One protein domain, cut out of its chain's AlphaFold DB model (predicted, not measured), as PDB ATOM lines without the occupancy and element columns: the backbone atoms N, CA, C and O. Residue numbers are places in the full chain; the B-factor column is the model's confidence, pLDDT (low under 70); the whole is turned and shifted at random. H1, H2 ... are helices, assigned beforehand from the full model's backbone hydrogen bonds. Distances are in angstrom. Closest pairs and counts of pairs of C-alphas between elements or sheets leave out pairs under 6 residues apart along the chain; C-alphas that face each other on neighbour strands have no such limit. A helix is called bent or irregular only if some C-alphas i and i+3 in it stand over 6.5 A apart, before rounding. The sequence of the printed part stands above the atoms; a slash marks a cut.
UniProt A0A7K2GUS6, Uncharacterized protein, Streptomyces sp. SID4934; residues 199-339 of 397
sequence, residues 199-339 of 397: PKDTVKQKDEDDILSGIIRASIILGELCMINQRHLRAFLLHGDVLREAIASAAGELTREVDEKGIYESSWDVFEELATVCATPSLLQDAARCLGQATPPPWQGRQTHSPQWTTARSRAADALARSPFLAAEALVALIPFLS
ATOM      1  N   PRO A 199     108.950  90.976 168.022       75.56
ATOM      2  CA  PRO A 199     109.332  90.409 169.310       75.56
ATOM      3  C   PRO A 199     110.703  89.726 169.231       75.56
ATOM      4  O   PRO A 199     110.917  88.829 168.407       75.56
ATOM      5  N   LYS A 200     111.608  90.096 170.147       69.06
ATOM      6  CA  LYS A 200     113.012  89.630 170.213       69.06
ATOM      7  C   LYS A 200     113.167  88.100 170.183       69.06
ATOM      8  O   LYS A 200     114.117  87.574 169.616       69.06
ATOM      9  N   ASP A 201     112.204  87.358 170.733       60.03
ATOM     10  CA  ASP A 201     112.288  85.897 170.861       60.03
ATOM     11  C   ASP A 201     111.781  85.096 169.644       60.03
ATOM     12  O   ASP A 201     111.918  83.869 169.615       60.03
ATOM     13  N   THR A 202     111.244  85.742 168.601       54.12
ATOM     14  CA  THR A 202     110.765  85.017 167.398       54.12
ATOM     15  C   THR A 202     111.886  84.480 166.506       54.12
ATOM     16  O   THR A 202     111.652  83.586 165.692       54.12
ATOM     17  N   VAL A 203     113.130  84.927 166.707       49.81
ATOM     18  CA  VAL A 203     114.315  84.503 165.937       49.81
ATOM     19  C   VAL A 203     114.659  83.012 166.147       49.81
ATOM     20  O   VAL A 203     115.426  82.431 165.380       49.81
ATOM     21  N   LYS A 204     114.069  82.341 167.149       46.75
ATOM     22  CA  LYS A 204     114.335  80.918 167.445       46.75
ATOM     23  C   LYS A 204     113.364  79.916 166.818       46.75
ATOM     24  O   LYS A 204     113.639  78.720 166.892       46.75
ATOM     25  N   GLN A 205     112.272  80.348 166.187       45.22
ATOM     26  CA  GLN A 205     111.392  79.428 165.456       45.22
ATOM     27  C   GLN A 205     111.914  79.233 164.034       45.22
ATOM     28  O   GLN A 205     111.437  79.809 163.063       45.22
ATOM     29  N   LYS A 206     112.970  78.430 163.943       44.06
ATOM     30  CA  LYS A 206     113.509  77.924 162.688       44.06
ATOM     31  C   LYS A 206     112.620  76.763 162.226       44.06
ATOM     32  O   LYS A 206     113.004  75.606 162.370       44.06
ATOM     33  N   ASP A 207     111.424  77.065 161.728       46.28
ATOM     34  CA  ASP A 207     110.660  76.079 160.963       46.28
ATOM     35  C   ASP A 207     111.312  75.980 159.580       46.28
ATOM     36  O   ASP A 207     111.139  76.832 158.710       46.28
ATOM     37  N   GLU A 208     112.144  74.951 159.403       45.28
ATOM     38  CA  GLU A 208     112.876  74.674 158.157       45.28
ATOM     39  C   GLU A 208     111.942  74.333 156.972       45.28
ATOM     40  O   GLU A 208     112.406  74.290 155.835       45.28
ATOM     41  N   ASP A 209     110.632  74.199 157.221       48.22
ATOM     42  CA  ASP A 209     109.573  73.952 156.232       48.22
ATOM     43  C   ASP A 209     108.677  75.181 155.951       48.22
ATOM     44  O   ASP A 209     107.631  75.055 155.307       48.22
ATOM     45  N   ASP A 210     109.055  76.384 156.403       63.97
ATOM     46  CA  ASP A 210     108.269  77.583 156.102       63.97
ATOM     47  C   ASP A 210     108.433  77.994 154.626       63.97
ATOM     48  O   ASP A 210     109.507  78.407 154.167       63.97
ATOM     49  N   ILE A 211     107.329  77.894 153.879       61.44
ATOM     50  CA  ILE A 211     107.183  78.316 152.475       61.44
ATOM     51  C   ILE A 211     107.593  79.785 152.292       61.44
ATOM     52  O   ILE A 211     107.968  80.186 151.191       61.44
ATOM     53  N   LEU A 212     107.534  80.588 153.358       72.25
ATOM     54  CA  LEU A 212     107.898  81.998 153.335       72.25
ATOM     55  C   LEU A 212     109.384  82.260 153.609       72.25
ATOM     56  O   LEU A 212     109.795  83.405 153.504       72.25
ATOM     57  N   SER A 213     110.205  81.257 153.932       77.00
ATOM     58  CA  SER A 213     111.614  81.461 154.305       77.00
ATOM     59  C   SER A 213     112.480  82.134 153.223       77.00
ATOM     60  O   SER A 213     112.205  82.048 152.025       77.00
ATOM     61  N   GLY A 214     113.567  82.785 153.656       85.00
ATOM     62  CA  GLY A 214     114.563  83.367 152.760       85.00
ATOM     63  C   GLY A 214     114.183  84.774 152.300       85.00
ATOM     64  O   GLY A 214     113.803  85.629 153.092       85.00
ATOM     65  N   ILE A 215     114.300  85.034 151.008       86.25
ATOM     66  CA  ILE A 215     114.110  86.321 150.356       86.25
ATOM     67  C   ILE A 215     112.656  86.770 150.440       86.25
ATOM     68  O   ILE A 215     112.409  87.963 150.532       86.25
ATOM     69  N   ILE A 216     111.700  85.833 150.468       85.31
ATOM     70  CA  ILE A 216     110.277  86.154 150.624       85.31
ATOM     71  C   ILE A 216     110.040  86.740 152.018       85.31
ATOM     72  O   ILE A 216     109.489  87.833 152.136       85.31
ATOM     73  N   ARG A 217     110.509  86.072 153.076       86.50
ATOM     74  CA  ARG A 217     110.421  86.575 154.454       86.50
ATOM     75  C   ARG A 217     111.238  87.843 154.645       86.50
ATOM     76  O   ARG A 217     110.749  88.761 155.296       86.50
ATOM     77  N   ALA A 218     112.424  87.933 154.044       89.62
ATOM     78  CA  ALA A 218     113.218  89.156 154.058       89.62
ATOM     79  C   ALA A 218     112.452  90.331 153.429       89.62
ATOM     80  O   ALA A 218     112.375  91.382 154.054       89.62
ATOM     81  N   SER A 219     111.827  90.145 152.260       90.44
ATOM     82  CA  SER A 219     110.981  91.160 151.617       90.44
ATOM     83  C   SER A 219     109.764  91.538 152.457       90.44
ATOM     84  O   SER A 219     109.438  92.713 152.555       90.44
ATOM     85  N   ILE A 220     109.099  90.579 153.108       88.69
ATOM     86  CA  ILE A 220     107.961  90.892 153.987       88.69
ATOM     87  C   ILE A 220     108.423  91.771 155.157       88.69
ATOM     88  O   ILE A 220     107.855  92.836 155.385       88.69
ATOM     89  N   ILE A 221     109.484  91.365 155.863       90.06
ATOM     90  CA  ILE A 221     109.996  92.098 157.029       90.06
ATOM     91  C   ILE A 221     110.520  93.482 156.621       90.06
ATOM     92  O   ILE A 221     110.203  94.481 157.262       90.06
ATOM     93  N   LEU A 222     111.328  93.564 155.561       92.62
ATOM     94  CA  LEU A 222     111.916  94.826 155.109       92.62
ATOM     95  C   LEU A 222     110.865  95.762 154.503       92.62
ATOM     96  O   LEU A 222     110.930  96.966 154.750       92.62
ATOM     97  N   GLY A 223     109.871  95.227 153.795       91.19
ATOM     98  CA  GLY A 223     108.717  95.977 153.309       91.19
ATOM     99  C   GLY A 223     107.896  96.579 154.453       91.19
ATOM    100  O   GLY A 223     107.607  97.777 154.436       91.19
ATOM    101  N   GLU A 224     107.593  95.795 155.496       89.31
ATOM    102  CA  GLU A 224     106.933  96.293 156.714       89.31
ATOM    103  C   GLU A 224     107.753  97.412 157.378       89.31
ATOM    104  O   GLU A 224     107.228  98.487 157.678       89.31
ATOM    105  N   LEU A 225     109.062  97.211 157.538       91.31
ATOM    106  CA  LEU A 225     109.969  98.211 158.107       91.31
ATOM    107  C   LEU A 225     110.053  99.489 157.258       91.31
ATOM    108  O   LEU A 225     110.127 100.585 157.814       91.31
ATOM    109  N   CYS A 226     110.013  99.382 155.928       91.19
ATOM    110  CA  CYS A 226     109.991 100.538 155.030       91.19
ATOM    111  C   CYS A 226     108.702 101.344 155.180       91.19
ATOM    112  O   CYS A 226     108.758 102.571 155.276       91.19
ATOM    113  N   MET A 227     107.552 100.669 155.245       89.44
ATOM    114  CA  MET A 227     106.260 101.319 155.477       89.44
ATOM    115  C   MET A 227     106.236 102.048 156.824       89.44
ATOM    116  O   MET A 227     105.776 103.189 156.901       89.44
ATOM    117  N   ILE A 228     106.799 101.431 157.867       89.12
ATOM    118  CA  ILE A 228     106.964 102.061 159.179       89.12
ATOM    119  C   ILE A 228     107.900 103.268 159.084       89.12
ATOM    120  O   ILE A 228     107.554 104.320 159.606       89.12
ATOM    121  N   ASN A 229     109.041 103.170 158.393       88.00
ATOM    122  CA  ASN A 229     109.981 104.288 158.243       88.00
ATOM    123  C   ASN A 229     109.349 105.494 157.528       88.00
ATOM    124  O   ASN A 229     109.576 106.641 157.904       88.00
ATOM    125  N   GLN A 230     108.539 105.238 156.496       87.94
ATOM    126  CA  GLN A 230     107.857 106.285 155.733       87.94
ATOM    127  C   GLN A 230     106.789 107.011 156.557       87.94
ATOM    128  O   GLN A 230     106.602 108.215 156.386       87.94
ATOM    129  N   ARG A 231     106.086 106.292 157.438       87.50
ATOM    130  CA  ARG A 231     105.016 106.852 158.279       87.50
ATOM    131  C   ARG A 231     105.553 107.474 159.560       87.50
ATOM    132  O   ARG A 231     105.196 108.591 159.908       87.50
ATOM    133  N   HIS A 232     106.457 106.765 160.221       88.88
ATOM    134  CA  HIS A 232     107.009 107.091 161.528       88.88
ATOM    135  C   HIS A 232     108.517 107.278 161.406       88.88
ATOM    136  O   HIS A 232     109.289 106.485 161.936       88.88
ATOM    137  N   LEU A 233     108.963 108.344 160.737       82.62
ATOM    138  CA  LEU A 233     110.396 108.594 160.503       82.62
ATOM    139  C   LEU A 233     111.225 108.577 161.804       82.62
ATOM    140  O   LEU A 233     112.380 108.150 161.828       82.62
ATOM    141  N   ARG A 234     110.620 109.000 162.923       85.25
ATOM    142  CA  ARG A 234     111.248 108.958 164.252       85.25
ATOM    143  C   ARG A 234     111.437 107.549 164.822       85.25
ATOM    144  O   ARG A 234     112.244 107.403 165.731       85.25
ATOM    145  N   ALA A 235     110.749 106.524 164.311       86.44
ATOM    146  CA  ALA A 235     110.824 105.153 164.820       86.44
ATOM    147  C   ALA A 235     112.262 104.625 164.813       86.44
ATOM    148  O   ALA A 235     112.735 104.106 165.817       86.44
ATOM    149  N   PHE A 236     112.992 104.834 163.716       83.81
ATOM    150  CA  PHE A 236     114.386 104.399 163.601       83.81
ATOM    151  C   PHE A 236     115.344 105.236 164.451       83.81
ATOM    152  O   PHE A 236     116.342 104.713 164.943       83.81
ATOM    153  N   LEU A 237     115.036 106.523 164.645       83.25
ATOM    154  CA  LEU A 237     115.845 107.427 165.464       83.25
ATOM    155  C   LEU A 237     115.702 107.139 166.961       83.25
ATOM    156  O   LEU A 237     116.690 107.207 167.686       83.25
ATOM    157  N   LEU A 238     114.487 106.839 167.418       85.19
ATOM    158  CA  LEU A 238     114.176 106.637 168.834       85.19
ATOM    159  C   LEU A 238     114.318 105.172 169.257       85.19
ATOM    160  O   LEU A 238     114.852 104.895 170.325       85.19
ATOM    161  N   HIS A 239     113.885 104.244 168.400       87.94
ATOM    162  CA  HIS A 239     113.694 102.828 168.736       87.94
ATOM    163  C   HIS A 239     114.481 101.889 167.817       87.94
ATOM    164  O   HIS A 239     114.170 100.704 167.700       87.94
ATOM    165  N   GLY A 240     115.539 102.393 167.171       82.50
ATOM    166  CA  GLY A 240     116.373 101.612 166.254       82.50
ATOM    167  C   GLY A 240     116.983 100.349 166.880       82.50
ATOM    168  O   GLY A 240     117.226  99.379 166.168       82.50
ATOM    169  N   ASP A 241     117.179 100.314 168.202       84.69
ATOM    170  CA  ASP A 241     117.649  99.119 168.915       84.69
ATOM    171  C   ASP A 241     116.635  97.961 168.877       84.69
ATOM    172  O   ASP A 241     117.052  96.806 168.801       84.69
ATOM    173  N   VAL A 242     115.328  98.253 168.875       84.94
ATOM    174  CA  VAL A 242     114.258  97.242 168.755       84.94
ATOM    175  C   VAL A 242     114.238  96.653 167.345       84.94
ATOM    176  O   VAL A 242     114.100  95.447 167.167       84.94
ATOM    177  N   LEU A 243     114.447  97.497 166.333       88.31
ATOM    178  CA  LEU A 243     114.365  97.100 164.925       88.31
ATOM    179  C   LEU A 243     115.648  96.440 164.408       88.31
ATOM    180  O   LEU A 243     115.610  95.710 163.417       88.31
ATOM    181  N   ARG A 244     116.789  96.665 165.074       88.12
ATOM    182  CA  ARG A 244     118.103  96.177 164.626       88.12
ATOM    183  C   ARG A 244     118.134  94.662 164.439       88.12
ATOM    184  O   ARG A 244     118.739  94.196 163.478       88.12
ATOM    185  N   GLU A 245     117.498  93.906 165.331       88.25
ATOM    186  CA  GLU A 245     117.483  92.443 165.261       88.25
ATOM    187  C   GLU A 245     116.626  91.935 164.093       88.25
ATOM    188  O   GLU A 245     117.072  91.066 163.346       88.25
ATOM    189  N   ALA A 246     115.460  92.544 163.852       89.38
ATOM    190  CA  ALA A 246     114.617  92.227 162.699       89.38
ATOM    191  C   ALA A 246     115.328  92.533 161.368       89.38
ATOM    192  O   ALA A 246     115.342  91.695 160.465       89.38
ATOM    193  N   ILE A 247     115.995  93.692 161.271       92.50
ATOM    194  CA  ILE A 247     116.799  94.076 160.097       92.50
ATOM    195  C   ILE A 247     117.956  93.095 159.895       92.50
ATOM    196  O   ILE A 247     118.189  92.645 158.776       92.50
ATOM    197  N   ALA A 248     118.677  92.745 160.965       91.94
ATOM    198  CA  ALA A 248     119.787  91.798 160.899       91.94
ATOM    199  C   ALA A 248     119.323  90.400 160.474       91.94
ATOM    200  O   ALA A 248     119.972  89.775 159.638       91.94
ATOM    201  N   SER A 249     118.184  89.935 160.992       90.00
ATOM    202  CA  SER A 249     117.576  88.665 160.597       90.00
ATOM    203  C   SER A 249     117.193  88.671 159.116       90.00
ATOM    204  O   SER A 249     117.588  87.768 158.384       90.00
ATOM    205  N   ALA A 250     116.487  89.704 158.646       91.69
ATOM    206  CA  ALA A 250     116.079  89.814 157.246       91.69
ATOM    207  C   ALA A 250     117.282  89.933 156.293       91.69
ATOM    208  O   ALA A 250     117.328  89.261 155.263       91.69
ATOM    209  N   ALA A 251     118.297  90.723 156.656       93.19
ATOM    210  CA  ALA A 251     119.545  90.822 155.901       93.19
ATOM    211  C   ALA A 251     120.302  89.481 155.861       93.19
ATOM    212  O   ALA A 251     120.845  89.101 154.822       93.19
ATOM    213  N   GLY A 252     120.316  88.742 156.974       91.25
ATOM    214  CA  GLY A 252     120.886  87.399 157.055       91.25
ATOM    215  C   GLY A 252     120.153  86.389 156.168       91.25
ATOM    216  O   GLY A 252     120.795  85.618 155.460       91.25
ATOM    217  N   GLU A 253     118.818  86.413 156.149       90.12
ATOM    218  CA  GLU A 253     118.016  85.565 155.259       90.12
ATOM    219  C   GLU A 253     118.251  85.888 153.781       90.12
ATOM    220  O   GLU A 253     118.487  84.971 152.990       90.12
ATOM    221  N   LEU A 254     118.266  87.178 153.428       91.75
ATOM    222  CA  LEU A 254     118.575  87.655 152.082       91.75
ATOM    223  C   LEU A 254     119.951  87.166 151.615       91.75
ATOM    224  O   LEU A 254     120.068  86.534 150.569       91.75
ATOM    225  N   THR A 255     120.999  87.467 152.381       91.81
ATOM    226  CA  THR A 255     122.384  87.160 151.988       91.81
ATOM    227  C   THR A 255     122.619  85.658 151.881       91.81
ATOM    228  O   THR A 255     123.190  85.199 150.890       91.81
ATOM    229  N   ARG A 256     122.097  84.874 152.834       90.69
ATOM    230  CA  ARG A 256     122.175  83.411 152.807       90.69
ATOM    231  C   ARG A 256     121.481  82.821 151.582       90.69
ATOM    232  O   ARG A 256     122.063  81.970 150.918       90.69
ATOM    233  N   GLU A 257     120.257  83.250 151.265       89.38
ATOM    234  CA  GLU A 257     119.551  82.691 150.108       89.38
ATOM    235  C   GLU A 257     120.201  83.093 148.780       89.38
ATOM    236  O   GLU A 257     120.325  82.252 147.890       89.38
ATOM    237  N   VAL A 258     120.682  84.333 148.653       90.06
ATOM    238  CA  VAL A 258     121.412  84.761 147.452       90.06
ATOM    239  C   VAL A 258     122.679  83.927 147.251       90.06
ATOM    240  O   VAL A 258     122.949  83.515 146.122       90.06
ATOM    241  N   ASP A 259     123.419  83.633 148.326       88.31
ATOM    242  CA  ASP A 259     124.629  82.807 148.271       88.31
ATOM    243  C   ASP A 259     124.309  81.321 147.956       88.31
ATOM    244  O   ASP A 259     125.053  80.674 147.217       88.31
ATOM    245  N   GLU A 260     123.198  80.770 148.466       89.00
ATOM    246  CA  GLU A 260     122.814  79.357 148.278       89.00
ATOM    247  C   GLU A 260     122.079  79.077 146.954       89.00
ATOM    248  O   GLU A 260     122.308  78.048 146.311       89.00
ATOM    249  N   LYS A 261     121.154  79.957 146.557       87.31
ATOM    250  CA  LYS A 261     120.179  79.718 145.476       87.31
ATOM    251  C   LYS A 261     120.187  80.783 144.382       87.31
ATOM    252  O   LYS A 261     119.580  80.557 143.334       87.31
ATOM    253  N   GLY A 262     120.868  81.909 144.587       87.75
ATOM    254  CA  GLY A 262     120.777  83.072 143.707       87.75
ATOM    255  C   GLY A 262     119.560  83.951 144.008       87.75
ATOM    256  O   GLY A 262     118.868  83.759 145.004       87.75
ATOM    257  N   ILE A 263     119.295  84.934 143.145       89.25
ATOM    258  CA  ILE A 263     118.198  85.900 143.326       89.25
ATOM    259  C   ILE A 263     117.151  85.809 142.217       89.25
ATOM    260  O   ILE A 263     117.471  85.697 141.043       89.25
ATOM    261  N   TYR A 264     115.875  85.889 142.562       85.88
ATOM    262  CA  TYR A 264     114.805  85.914 141.571       85.88
ATOM    263  C   TYR A 264     114.786  87.259 140.834       85.88
ATOM    264  O   TYR A 264     114.990  88.311 141.436       85.88
ATOM    265  N   GLU A 265     114.476  87.251 139.537       83.19
ATOM    266  CA  GLU A 265     114.398  88.487 138.734       83.19
ATOM    267  C   GLU A 265     113.370  89.501 139.271       83.19
ATOM    268  O   GLU A 265     113.525  90.702 139.065       83.19
ATOM    269  N   SER A 266     112.357  89.040 140.004       83.50
ATOM    270  CA  SER A 266     111.337  89.872 140.648       83.50
ATOM    271  C   SER A 266     111.683  90.328 142.070       83.50
ATOM    272  O   SER A 266     110.912  91.078 142.649       83.50
ATOM    273  N   SER A 267     112.793  89.872 142.659       89.38
ATOM    274  CA  SER A 267     113.078  90.054 144.095       89.38
ATOM    275  C   SER A 267     114.201  91.047 144.381       89.38
ATOM    276  O   SER A 267     114.726  91.077 145.485       89.38
ATOM    277  N   TRP A 268     114.597  91.862 143.401       92.00
ATOM    278  CA  TRP A 268     115.667  92.854 143.569       92.00
ATOM    279  C   TRP A 268     115.303  94.012 144.500       92.00
ATOM    280  O   TRP A 268     116.202  94.594 145.108       92.00
ATOM    281  N   ASP A 269     114.011  94.317 144.634       93.31
ATOM    282  CA  ASP A 269     113.509  95.441 145.434       93.31
ATOM    283  C   ASP A 269     113.873  95.290 146.927       93.31
ATOM    284  O   ASP A 269     114.091  96.281 147.616       93.31
ATOM    285  N   VAL A 270     114.109  94.058 147.397       93.50
ATOM    286  CA  VAL A 270     114.565  93.759 148.768       93.50
ATOM    287  C   VAL A 270     115.866  94.481 149.152       93.50
ATOM    288  O   VAL A 270     116.075  94.827 150.314       93.50
ATOM    289  N   PHE A 271     116.757  94.746 148.188       95.31
ATOM    290  CA  PHE A 271     117.987  95.504 148.438       95.31
ATOM    291  C   PHE A 271     117.717  96.998 148.622       95.31
ATOM    292  O   PHE A 271     118.418  97.652 149.392       95.31
ATOM    293  N   GLU A 272     116.723  97.542 147.917       94.50
ATOM    294  CA  GLU A 272     116.288  98.929 148.083       94.50
ATOM    295  C   GLU A 272     115.591  99.122 149.432       94.50
ATOM    296  O   GLU A 272     115.878 100.087 150.145       94.50
ATOM    297  N   GLU A 273     114.757  98.160 149.824       95.12
ATOM    298  CA  GLU A 273     114.139  98.140 151.147       95.12
ATOM    299  C   GLU A 273     115.211  98.081 152.243       95.12
ATOM    300  O   GLU A 273     115.231  98.925 153.141       95.12
ATOM    301  N   LEU A 274     116.187  97.170 152.122       95.56
ATOM    302  CA  LEU A 274     117.308  97.083 153.060       95.56
ATOM    303  C   LEU A 274     118.107  98.393 153.130       95.56
ATOM    304  O   LEU A 274     118.416  98.854 154.227       95.56
ATOM    305  N   ALA A 275     118.421  99.012 151.988       94.19
ATOM    306  CA  ALA A 275     119.159 100.277 151.936       94.19
ATOM    307  C   ALA A 275     118.430 101.421 152.661       94.19
ATOM    308  O   ALA A 275     119.079 102.320 153.196       94.19
ATOM    309  N   THR A 276     117.096 101.374 152.675       91.62
ATOM    310  CA  THR A 276     116.230 102.395 153.275       91.62
ATOM    311  C   THR A 276     116.211 102.319 154.801       91.62
ATOM    312  O   THR A 276     116.153 103.354 155.464       91.62
ATOM    313  N   VAL A 277     116.255 101.109 155.364       91.44
ATOM    314  CA  VAL A 277     116.038 100.882 156.806       91.44
ATOM    315  C   VAL A 277     117.305 100.488 157.566       91.44
ATOM    316  O   VAL A 277     117.359 100.611 158.789       91.44
ATOM    317  N   CYS A 278     118.343 100.012 156.875       91.88
ATOM    318  CA  CYS A 278     119.555  99.513 157.515       91.88
ATOM    319  C   CYS A 278     120.590 100.619 157.749       91.88
ATOM    320  O   CYS A 278     121.148 101.186 156.811       91.88
ATOM    321  N   ALA A 279     120.925 100.840 159.022       90.06
ATOM    322  CA  ALA A 279     122.016 101.721 159.443       90.06
ATOM    323  C   ALA A 279     123.306 100.971 159.835       90.06
ATOM    324  O   ALA A 279     124.282 101.593 160.247       90.06
ATOM    325  N   THR A 280     123.323  99.637 159.736       91.81
ATOM    326  CA  THR A 280     124.465  98.803 160.140       91.81
ATOM    327  C   THR A 280     125.438  98.613 158.967       91.81
ATOM    328  O   THR A 280     125.089  97.913 158.013       91.81
ATOM    329  N   PRO A 281     126.675  99.153 159.024       93.12
ATOM    330  CA  PRO A 281     127.597  99.113 157.885       93.12
ATOM    331  C   PRO A 281     127.981  97.699 157.435       93.12
ATOM    332  O   PRO A 281     128.075  97.449 156.236       93.12
ATOM    333  N   SER A 282     128.163  96.762 158.372       94.00
ATOM    334  CA  SER A 282     128.535  95.378 158.044       94.00
ATOM    335  C   SER A 282     127.443  94.655 157.250       94.00
ATOM    336  O   SER A 282     127.748  93.991 156.268       94.00
ATOM    337  N   LEU A 283     126.167  94.854 157.602       94.69
ATOM    338  CA  LEU A 283     125.041  94.265 156.865       94.69
ATOM    339  C   LEU A 283     124.936  94.833 155.444       94.69
ATOM    340  O   LEU A 283     124.684  94.092 154.496       94.69
ATOM    341  N   LEU A 284     125.172  96.139 155.278       95.62
ATOM    342  CA  LEU A 284     125.198  96.777 153.959       95.62
ATOM    343  C   LEU A 284     126.386  96.303 153.112       95.62
ATOM    344  O   LEU A 284     126.249  96.132 151.903       95.62
ATOM    345  N   GLN A 285     127.542  96.059 153.735       95.25
ATOM    346  CA  GLN A 285     128.706  95.483 153.067       95.25
ATOM    347  C   GLN A 285     128.436  94.050 152.588       95.25
ATOM    348  O   GLN A 285     128.758  93.727 151.442       95.25
ATOM    349  N   ASP A 286     127.804  93.217 153.416       94.88
ATOM    350  CA  ASP A 286     127.410  91.858 153.034       94.88
ATOM    351  C   ASP A 286     126.379  91.872 151.900       94.88
ATOM    352  O   ASP A 286     126.540  91.160 150.907       94.88
ATOM    353  N   ALA A 287     125.377  92.750 151.977       95.50
ATOM    354  CA  ALA A 287     124.399  92.939 150.910       95.50
ATOM    355  C   ALA A 287     125.056  93.403 149.598       95.50
ATOM    356  O   ALA A 287     124.745  92.873 148.532       95.50
ATOM    357  N   ALA A 288     126.008  94.339 149.661       95.50
ATOM    358  CA  ALA A 288     126.761  94.802 148.500       95.50
ATOM    359  C   ALA A 288     127.607  93.684 147.868       95.50
ATOM    360  O   ALA A 288     127.633  93.541 146.640       95.50
ATOM    361  N   ARG A 289     128.258  92.852 148.692       94.62
ATOM    362  CA  ARG A 289     128.986  91.658 148.238       94.62
ATOM    363  C   ARG A 289     128.044  90.679 147.538       94.62
ATOM    364  O   ARG A 289     128.334  90.284 146.406       94.62
ATOM    365  N   CYS A 290     126.931  90.316 148.177       92.81
ATOM    366  CA  CYS A 290     125.939  89.400 147.616       92.81
ATOM    367  C   CYS A 290     125.368  89.947 146.304       92.81
ATOM    368  O   CYS A 290     125.348  89.228 145.309       92.81
ATOM    369  N   LEU A 291     125.018  91.238 146.232       93.56
ATOM    370  CA  LEU A 291     124.584  91.877 144.987       93.56
ATOM    371  C   LEU A 291     125.650  91.771 143.894       93.56
ATOM    372  O   LEU A 291     125.322  91.501 142.738       93.56
ATOM    373  N   GLY A 292     126.926  91.973 144.234       88.88
ATOM    374  CA  GLY A 292     128.067  91.874 143.319       88.88
ATOM    375  C   GLY A 292     128.351  90.453 142.809       88.88
ATOM    376  O   GLY A 292     128.911  90.288 141.721       88.88
ATOM    377  N   GLN A 293     127.893  89.431 143.528       89.44
ATOM    378  CA  GLN A 293     128.084  88.014 143.196       89.44
ATOM    379  C   GLN A 293     126.801  87.325 142.703       89.44
ATOM    380  O   GLN A 293     126.875  86.221 142.171       89.44
ATOM    381  N   ALA A 294     125.651  87.993 142.818       88.50
ATOM    382  CA  ALA A 294     124.339  87.434 142.539       88.50
ATOM    383  C   ALA A 294     124.214  86.843 141.126       88.50
ATOM    384  O   ALA A 294     124.485  87.499 140.110       88.50
ATOM    385  N   THR A 295     123.719  85.607 141.076       87.44
ATOM    386  CA  THR A 295     123.371  84.881 139.852       87.44
ATOM    387  C   THR A 295     121.884  84.512 139.838       87.44
ATOM    388  O   THR A 295     121.292  84.363 140.907       87.44
ATOM    389  N   PRO A 296     121.267  84.330 138.656       83.50
ATOM    390  CA  PRO A 296     119.936  83.747 138.544       83.50
ATOM    391  C   PRO A 296     119.904  82.325 139.118       83.50
ATOM    392  O   PRO A 296     120.894  81.595 138.968       83.50
ATOM    393  N   PRO A 297     118.777  81.902 139.712       82.56
ATOM    394  CA  PRO A 297     118.584  80.542 140.168       82.56
ATOM    395  C   PRO A 297     118.798  79.517 139.049       82.56
ATOM    396  O   PRO A 297     118.426  79.774 137.898       82.56
ATOM    397  N   PRO A 298     119.334  78.318 139.355       78.69
ATOM    398  CA  PRO A 298     119.699  77.324 138.340       78.69
ATOM    399  C   PRO A 298     118.550  76.929 137.403       78.69
ATOM    400  O   PRO A 298     118.769  76.644 136.225       78.69
ATOM    401  N   TRP A 299     117.319  76.924 137.919       74.75
ATOM    402  CA  TRP A 299     116.104  76.555 137.192       74.75
ATOM    403  C   TRP A 299     115.529  77.693 136.328       74.75
ATOM    404  O   TRP A 299     114.742  77.411 135.430       74.75
ATOM    405  N   GLN A 300     115.945  78.953 136.526       71.25
ATOM    406  CA  GLN A 300     115.517  80.100 135.702       71.25
ATOM    407  C   GLN A 300     116.275  80.163 134.354       71.25
ATOM    408  O   GLN A 300     115.997  80.998 133.492       71.25
ATOM    409  N   GLY A 301     117.216  79.236 134.133       61.47
ATOM    410  CA  GLY A 301     118.084  79.211 132.959       61.47
ATOM    411  C   GLY A 301     119.136  80.324 132.995       61.47
ATOM    412  O   GLY A 301     119.062  81.270 133.776       61.47
ATOM    413  N   ARG A 302     120.166  80.231 132.144       58.69
ATOM    414  CA  ARG A 302     121.223  81.258 132.050       58.69
ATOM    415  C   ARG A 302     120.704  82.516 131.337       58.69
ATOM    416  O   ARG A 302     121.093  82.792 130.208       58.69
ATOM    417  N   GLN A 303     119.829  83.275 131.991       58.94
ATOM    418  CA  GLN A 303     119.395  84.609 131.560       58.94
ATOM    419  C   GLN A 303     120.174  85.733 132.266       58.94
ATOM    420  O   GLN A 303     119.684  86.848 132.402       58.94
ATOM    421  N   THR A 304     121.426  85.487 132.668       57.72
ATOM    422  CA  THR A 304     122.322  86.472 133.315       57.72
ATOM    423  C   THR A 304     122.525  87.773 132.523       57.72
ATOM    424  O   THR A 304     123.066  88.736 133.062       57.72
ATOM    425  N   HIS A 305     122.115  87.804 131.252       61.31
ATOM    426  CA  HIS A 305     122.236  88.945 130.346       61.31
ATOM    427  C   HIS A 305     120.886  89.482 129.851       61.31
ATOM    428  O   HIS A 305     120.858  90.206 128.854       61.31
ATOM    429  N   SER A 306     119.765  89.153 130.509       74.44
ATOM    430  CA  SER A 306     118.512  89.842 130.196       74.44
ATOM    431  C   SER A 306     118.681  91.346 130.518       74.44
ATOM    432  O   SER A 306     119.290  91.715 131.535       74.44
ATOM    433  N   PRO A 307     118.196  92.259 129.653       79.25
ATOM    434  CA  PRO A 307     118.205  93.690 129.953       79.25
ATOM    435  C   PRO A 307     117.469  94.017 131.260       79.25
ATOM    436  O   PRO A 307     117.869  94.931 131.980       79.25
ATOM    437  N   GLN A 308     116.429  93.243 131.583       84.25
ATOM    438  CA  GLN A 308     115.637  93.370 132.807       84.25
ATOM    439  C   GLN A 308     116.471  93.042 134.051       84.25
ATOM    440  O   GLN A 308     116.540  93.867 134.959       84.25
ATOM    441  N   TRP A 309     117.215  91.933 134.039       85.94
ATOM    442  CA  TRP A 309     118.140  91.544 135.103       85.94
ATOM    443  C   TRP A 309     119.222  92.597 135.357       85.94
ATOM    444  O   TRP A 309     119.468  92.997 136.494       85.94
ATOM    445  N   THR A 310     119.845  93.095 134.285       87.19
ATOM    446  CA  THR A 310     120.887  94.133 134.384       87.19
ATOM    447  C   THR A 310     120.318  95.433 134.957       87.19
ATOM    448  O   THR A 310     120.944  96.059 135.811       87.19
ATOM    449  N   THR A 311     119.111  95.818 134.534       90.12
ATOM    450  CA  THR A 311     118.422  97.019 135.029       90.12
ATOM    451  C   THR A 311     118.021  96.873 136.495       90.12
ATOM    452  O   THR A 311     118.234  97.793 137.279       90.12
ATOM    453  N   ALA A 312     117.467  95.726 136.898       91.19
ATOM    454  CA  ALA A 312     117.067  95.470 138.279       91.19
ATOM    455  C   ALA A 312     118.274  95.469 139.228       91.19
ATOM    456  O   ALA A 312     118.268  96.181 140.230       91.19
ATOM    457  N   ARG A 313     119.361  94.791 138.840       92.62
ATOM    458  CA  ARG A 313     120.630  94.819 139.573       92.62
ATOM    459  C   ARG A 313     121.212  96.225 139.693       92.62
ATOM    460  O   ARG A 313     121.711  96.583 140.755       92.62
ATOM    461  N   SER A 314     121.146  97.018 138.623       94.06
ATOM    462  CA  SER A 314     121.635  98.399 138.636       94.06
ATOM    463  C   SER A 314     120.817  99.294 139.569       94.06
ATOM    464  O   SER A 314     121.397 100.040 140.351       94.06
ATOM    465  N   ARG A 315     119.484  99.152 139.582       95.06
ATOM    466  CA  ARG A 315     118.607  99.860 140.533       95.06
ATOM    467  C   ARG A 315     118.919  99.499 141.987       95.06
ATOM    468  O   ARG A 315     119.057 100.397 142.813       95.06
ATOM    469  N   ALA A 316     119.097  98.213 142.280       95.50
ATOM    470  CA  ALA A 316     119.465  97.743 143.614       95.50
ATOM    471  C   ALA A 316     120.857  98.249 144.050       95.50
ATOM    472  O   ALA A 316     121.027  98.700 145.182       95.50
ATOM    473  N   ALA A 317     121.841  98.246 143.142       96.62
ATOM    474  CA  ALA A 317     123.172  98.795 143.407       96.62
ATOM    475  C   ALA A 317     123.120 100.305 143.682       96.62
ATOM    476  O   ALA A 317     123.743 100.784 144.628       96.62
ATOM    477  N   ASP A 318     122.341 101.041 142.888       96.62
ATOM    478  CA  ASP A 318     122.121 102.472 143.070       96.62
ATOM    479  C   ASP A 318     121.465 102.783 144.424       96.62
ATOM    480  O   ASP A 318     121.848 103.754 145.077       96.62
ATOM    481  N   ALA A 319     120.499 101.970 144.865       96.06
ATOM    482  CA  ALA A 319     119.848 102.134 146.163       96.06
ATOM    483  C   ALA A 319     120.824 101.924 147.328       96.06
ATOM    484  O   ALA A 319     120.938 102.798 148.186       96.06
ATOM    485  N   LEU A 320     121.592 100.827 147.314       96.19
ATOM    486  CA  LEU A 320     122.620 100.569 148.328       96.19
ATOM    487  C   LEU A 320     123.684 101.671 148.353       96.19
ATOM    488  O   LEU A 320     124.071 102.118 149.429       96.19
ATOM    489  N   ALA A 321     124.129 102.142 147.184       95.81
ATOM    490  CA  ALA A 321     125.134 103.194 147.090       95.81
ATOM    491  C   ALA A 321     124.660 104.515 147.705       95.81
ATOM    492  O   ALA A 321     125.462 105.221 148.302       95.81
ATOM    493  N   ARG A 322     123.367 104.851 147.600       93.81
ATOM    494  CA  ARG A 322     122.804 106.065 148.218       93.81
ATOM    495  C   ARG A 322     122.751 106.009 149.748       93.81
ATOM    496  O   ARG A 322     122.528 107.051 150.363       93.81
ATOM    497  N   SER A 323     122.940 104.842 150.365       92.31
ATOM    498  CA  SER A 323     122.955 104.737 151.822       92.31
ATOM    499  C   SER A 323     124.204 105.418 152.401       92.31
ATOM    500  O   SER A 323     125.324 105.041 152.051       92.31
ATOM    501  N   PRO A 324     124.057 106.375 153.339       90.06
ATOM    502  CA  PRO A 324     125.197 107.061 153.950       90.06
ATOM    503  C   PRO A 324     126.023 106.145 154.867       90.06
ATOM    504  O   PRO A 324     127.125 106.510 155.271       90.06
ATOM    505  N   PHE A 325     125.495 104.969 155.212       92.19
ATOM    506  CA  PHE A 325     126.143 103.994 156.086       92.19
ATOM    507  C   PHE A 325     126.961 102.950 155.312       92.19
ATOM    508  O   PHE A 325     127.605 102.098 155.928       92.19
ATOM    509  N   LEU A 326     126.948 102.996 153.974       93.50
ATOM    510  CA  LEU A 326     127.736 102.091 153.147       93.50
ATOM    511  C   LEU A 326     129.224 102.474 153.196       93.50
ATOM    512  O   LEU A 326     129.612 103.594 152.869       93.50
ATOM    513  N   ALA A 327     130.077 101.520 153.568       92.69
ATOM    514  CA  ALA A 327     131.521 101.727 153.596       92.69
ATOM    515  C   ALA A 327     132.108 101.919 152.183       92.69
ATOM    516  O   ALA A 327     131.656 101.301 151.217       92.69
ATOM    517  N   ALA A 328     133.177 102.716 152.073       93.12
ATOM    518  CA  ALA A 328     133.832 103.019 150.796       93.12
ATOM    519  C   ALA A 328     134.285 101.758 150.035       93.12
ATOM    520  O   ALA A 328     134.122 101.681 148.821       93.12
ATOM    521  N   GLU A 329     134.789 100.740 150.738       92.19
ATOM    522  CA  GLU A 329     135.196  99.463 150.134       92.19
ATOM    523  C   GLU A 329     134.020  98.737 149.460       92.19
ATOM    524  O   GLU A 329     134.138  98.256 148.331       92.19
ATOM    525  N   ALA A 330     132.864  98.707 150.127       93.94
ATOM    526  CA  ALA A 330     131.644  98.121 149.587       93.94
ATOM    527  C   ALA A 330     131.112  98.940 148.403       93.94
ATOM    528  O   ALA A 330     130.707  98.375 147.387       93.94
ATOM    529  N   LEU A 331     131.191 100.272 148.482       94.62
ATOM    530  CA  LEU A 331     130.837 101.162 147.377       94.62
ATOM    531  C   LEU A 331     131.716 100.904 146.145       94.62
ATOM    532  O   LEU A 331     131.191 100.793 145.037       94.62
ATOM    533  N   VAL A 332     133.030 100.722 146.315       93.88
ATOM    534  CA  VAL A 332     133.938 100.357 145.212       93.88
ATOM    535  C   VAL A 332     133.509  99.054 144.534       93.88
ATOM    536  O   VAL A 332     133.549  98.968 143.305       93.88
ATOM    537  N   ALA A 333     133.057  98.062 145.306       91.69
ATOM    538  CA  ALA A 333     132.550  96.800 144.768       91.69
ATOM    539  C   ALA A 333     131.225  96.958 143.994       91.69
ATOM    540  O   ALA A 333     130.988  96.213 143.042       91.69
ATOM    541  N   LEU A 334     130.388  97.935 144.360       94.44
ATOM    542  CA  LEU A 334     129.119  98.229 143.684       94.44
ATOM    543  C   LEU A 334     129.276  99.050 142.404       94.44
ATOM    544  O   LEU A 334     128.477  98.878 141.485       94.44
ATOM    545  N   ILE A 335     130.299  99.908 142.314       93.88
ATOM    546  CA  ILE A 335     130.512 100.834 141.187       93.88
ATOM    547  C   ILE A 335     130.337 100.206 139.792       93.88
ATOM    548  O   ILE A 335     129.698 100.838 138.950       93.88
ATOM    549  N   PRO A 336     130.830  98.984 139.501       92.31
ATOM    550  CA  PRO A 336     130.625  98.344 138.201       92.31
ATOM    551  C   PRO A 336     129.162  98.116 137.796       92.31
ATOM    552  O   PRO A 336     128.899  97.905 136.611       92.31
ATOM    553  N   PHE A 337     128.237  98.122 138.756       93.25
ATOM    554  CA  PHE A 337     126.811  97.859 138.561       93.25
ATOM    555  C   PHE A 337     125.947  99.122 138.648       93.25
ATOM    556  O   PHE A 337     124.763  99.059 138.323       93.25
ATOM    557  N   LEU A 338     126.517 100.259 139.057       94.44
ATOM    558  CA  LEU A 338     125.784 101.520 139.157       94.44
ATOM    559  C   LEU A 338     125.307 102.007 137.790       94.44
ATOM    560  O   LEU A 338     125.931 101.740 136.756       94.44
ATOM    561  N   SER A 339     124.218 102.768 137.796       92.50
ATOM    562  CA  SER A 339     123.811 103.517 136.612       92.50
ATOM    563  C   SER A 339     124.822 104.620 136.295       92.50
ATOM    564  O   SER A 339     125.507 105.142 137.180       92.50
TER     565      SER A 339
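What this domain is: This is residues 199 to 339 of the 397 residues of an uncharacterized protein of Streptomyces sp. SID4934 (UniProt A0A7K2GUS6). Two groups of helices, their lines mostly aligned, pack side by side: the hairpin of H2 and long, kinked H3, and an up-and-down bundle of H5, H6 and H7, with short H4 in the middle between H2 and H6. Residues 204 to 211, of which 204 belongs to little H1, stick out as a loop. The printed part has 141 residues with seven named helices, H1 to H7 in chain order, and no named strand; the class is all helix. It is compact, with a radius of gyration of the C-alphas of 14.8 A and spans of 42 by 37 by 25 A.

How they stand to each other: H1, residues 200 to 204, only just touches H3, residues 234 to 261, with 3 pairs of C-alphas within 8 A; the closest C-alphas are those of Lys 200 and Glu 245, 7.2 A apart. H2, residues 215 to 231, forms a hairpin with H3 at a shallow tilt of 22 degrees, opposite ways, closest at C-alphas 218 and 250, 4.3 A. H4, residues 269 to 277, touches H2 at a steep tilt of 43 degrees, the same way, closest at C-alphas 219 and 270, 5.3 A. H4 also touches H6, residues 307 to 321, at a shallow tilt of 8 degrees, the same way, closest at C-alphas 275 and 320, 5.0 A. H5, residues 281 to 293, touches residues 248 to 259 of H3, closest at C-alphas 255 and 290, 6.1 A. H5 and H6 form a hairpin, closest at C-alphas 288 and 320, 7.1 A. H7, residues 328 to 337, touches H5, closest at C-alphas 285 and 330, 5.3 A, and forms a hairpin with H6, closest at C-alphas 314 and 337, 5.2 A. H2 and H7 are apart. Every O i to N i+4 pair is within hydrogen-bond range in H2, H4, H5 and H6; the counts are 20 of 24 in H3, 4 of 6 in H7 and 0 of 1 in H1, where 0 of 2 O i to N i+3 pairs are within range.

Where its parts are: H1 begins at C-alpha 200, (113.012, 89.630, 170.213), and is irregular, but only just: C-alphas 200 and 203 are 6.8 A apart. H2 is 23.8 A long. H3, 35.9 A, is irregular, with C-alphas 238 and 241 8.3 A apart and a kink of 98 degrees near residue 241. H4 is 12.9 A, H5 18.4 A and H6 20.8 A long. H7 ends at C-alpha 337, (126.811, 97.859, 138.561), and is irregular: C-alphas 333 and 336 are 7.0 A apart.

The domain as a whole: The two C-alphas farthest apart, Leu 238 and Gly 301, are 45.3 A apart. The printed part has no cut. The link from H5 to H6 is long, 13 residues. Residues 200 to 211 and 301 to 305 have pLDDT under 70.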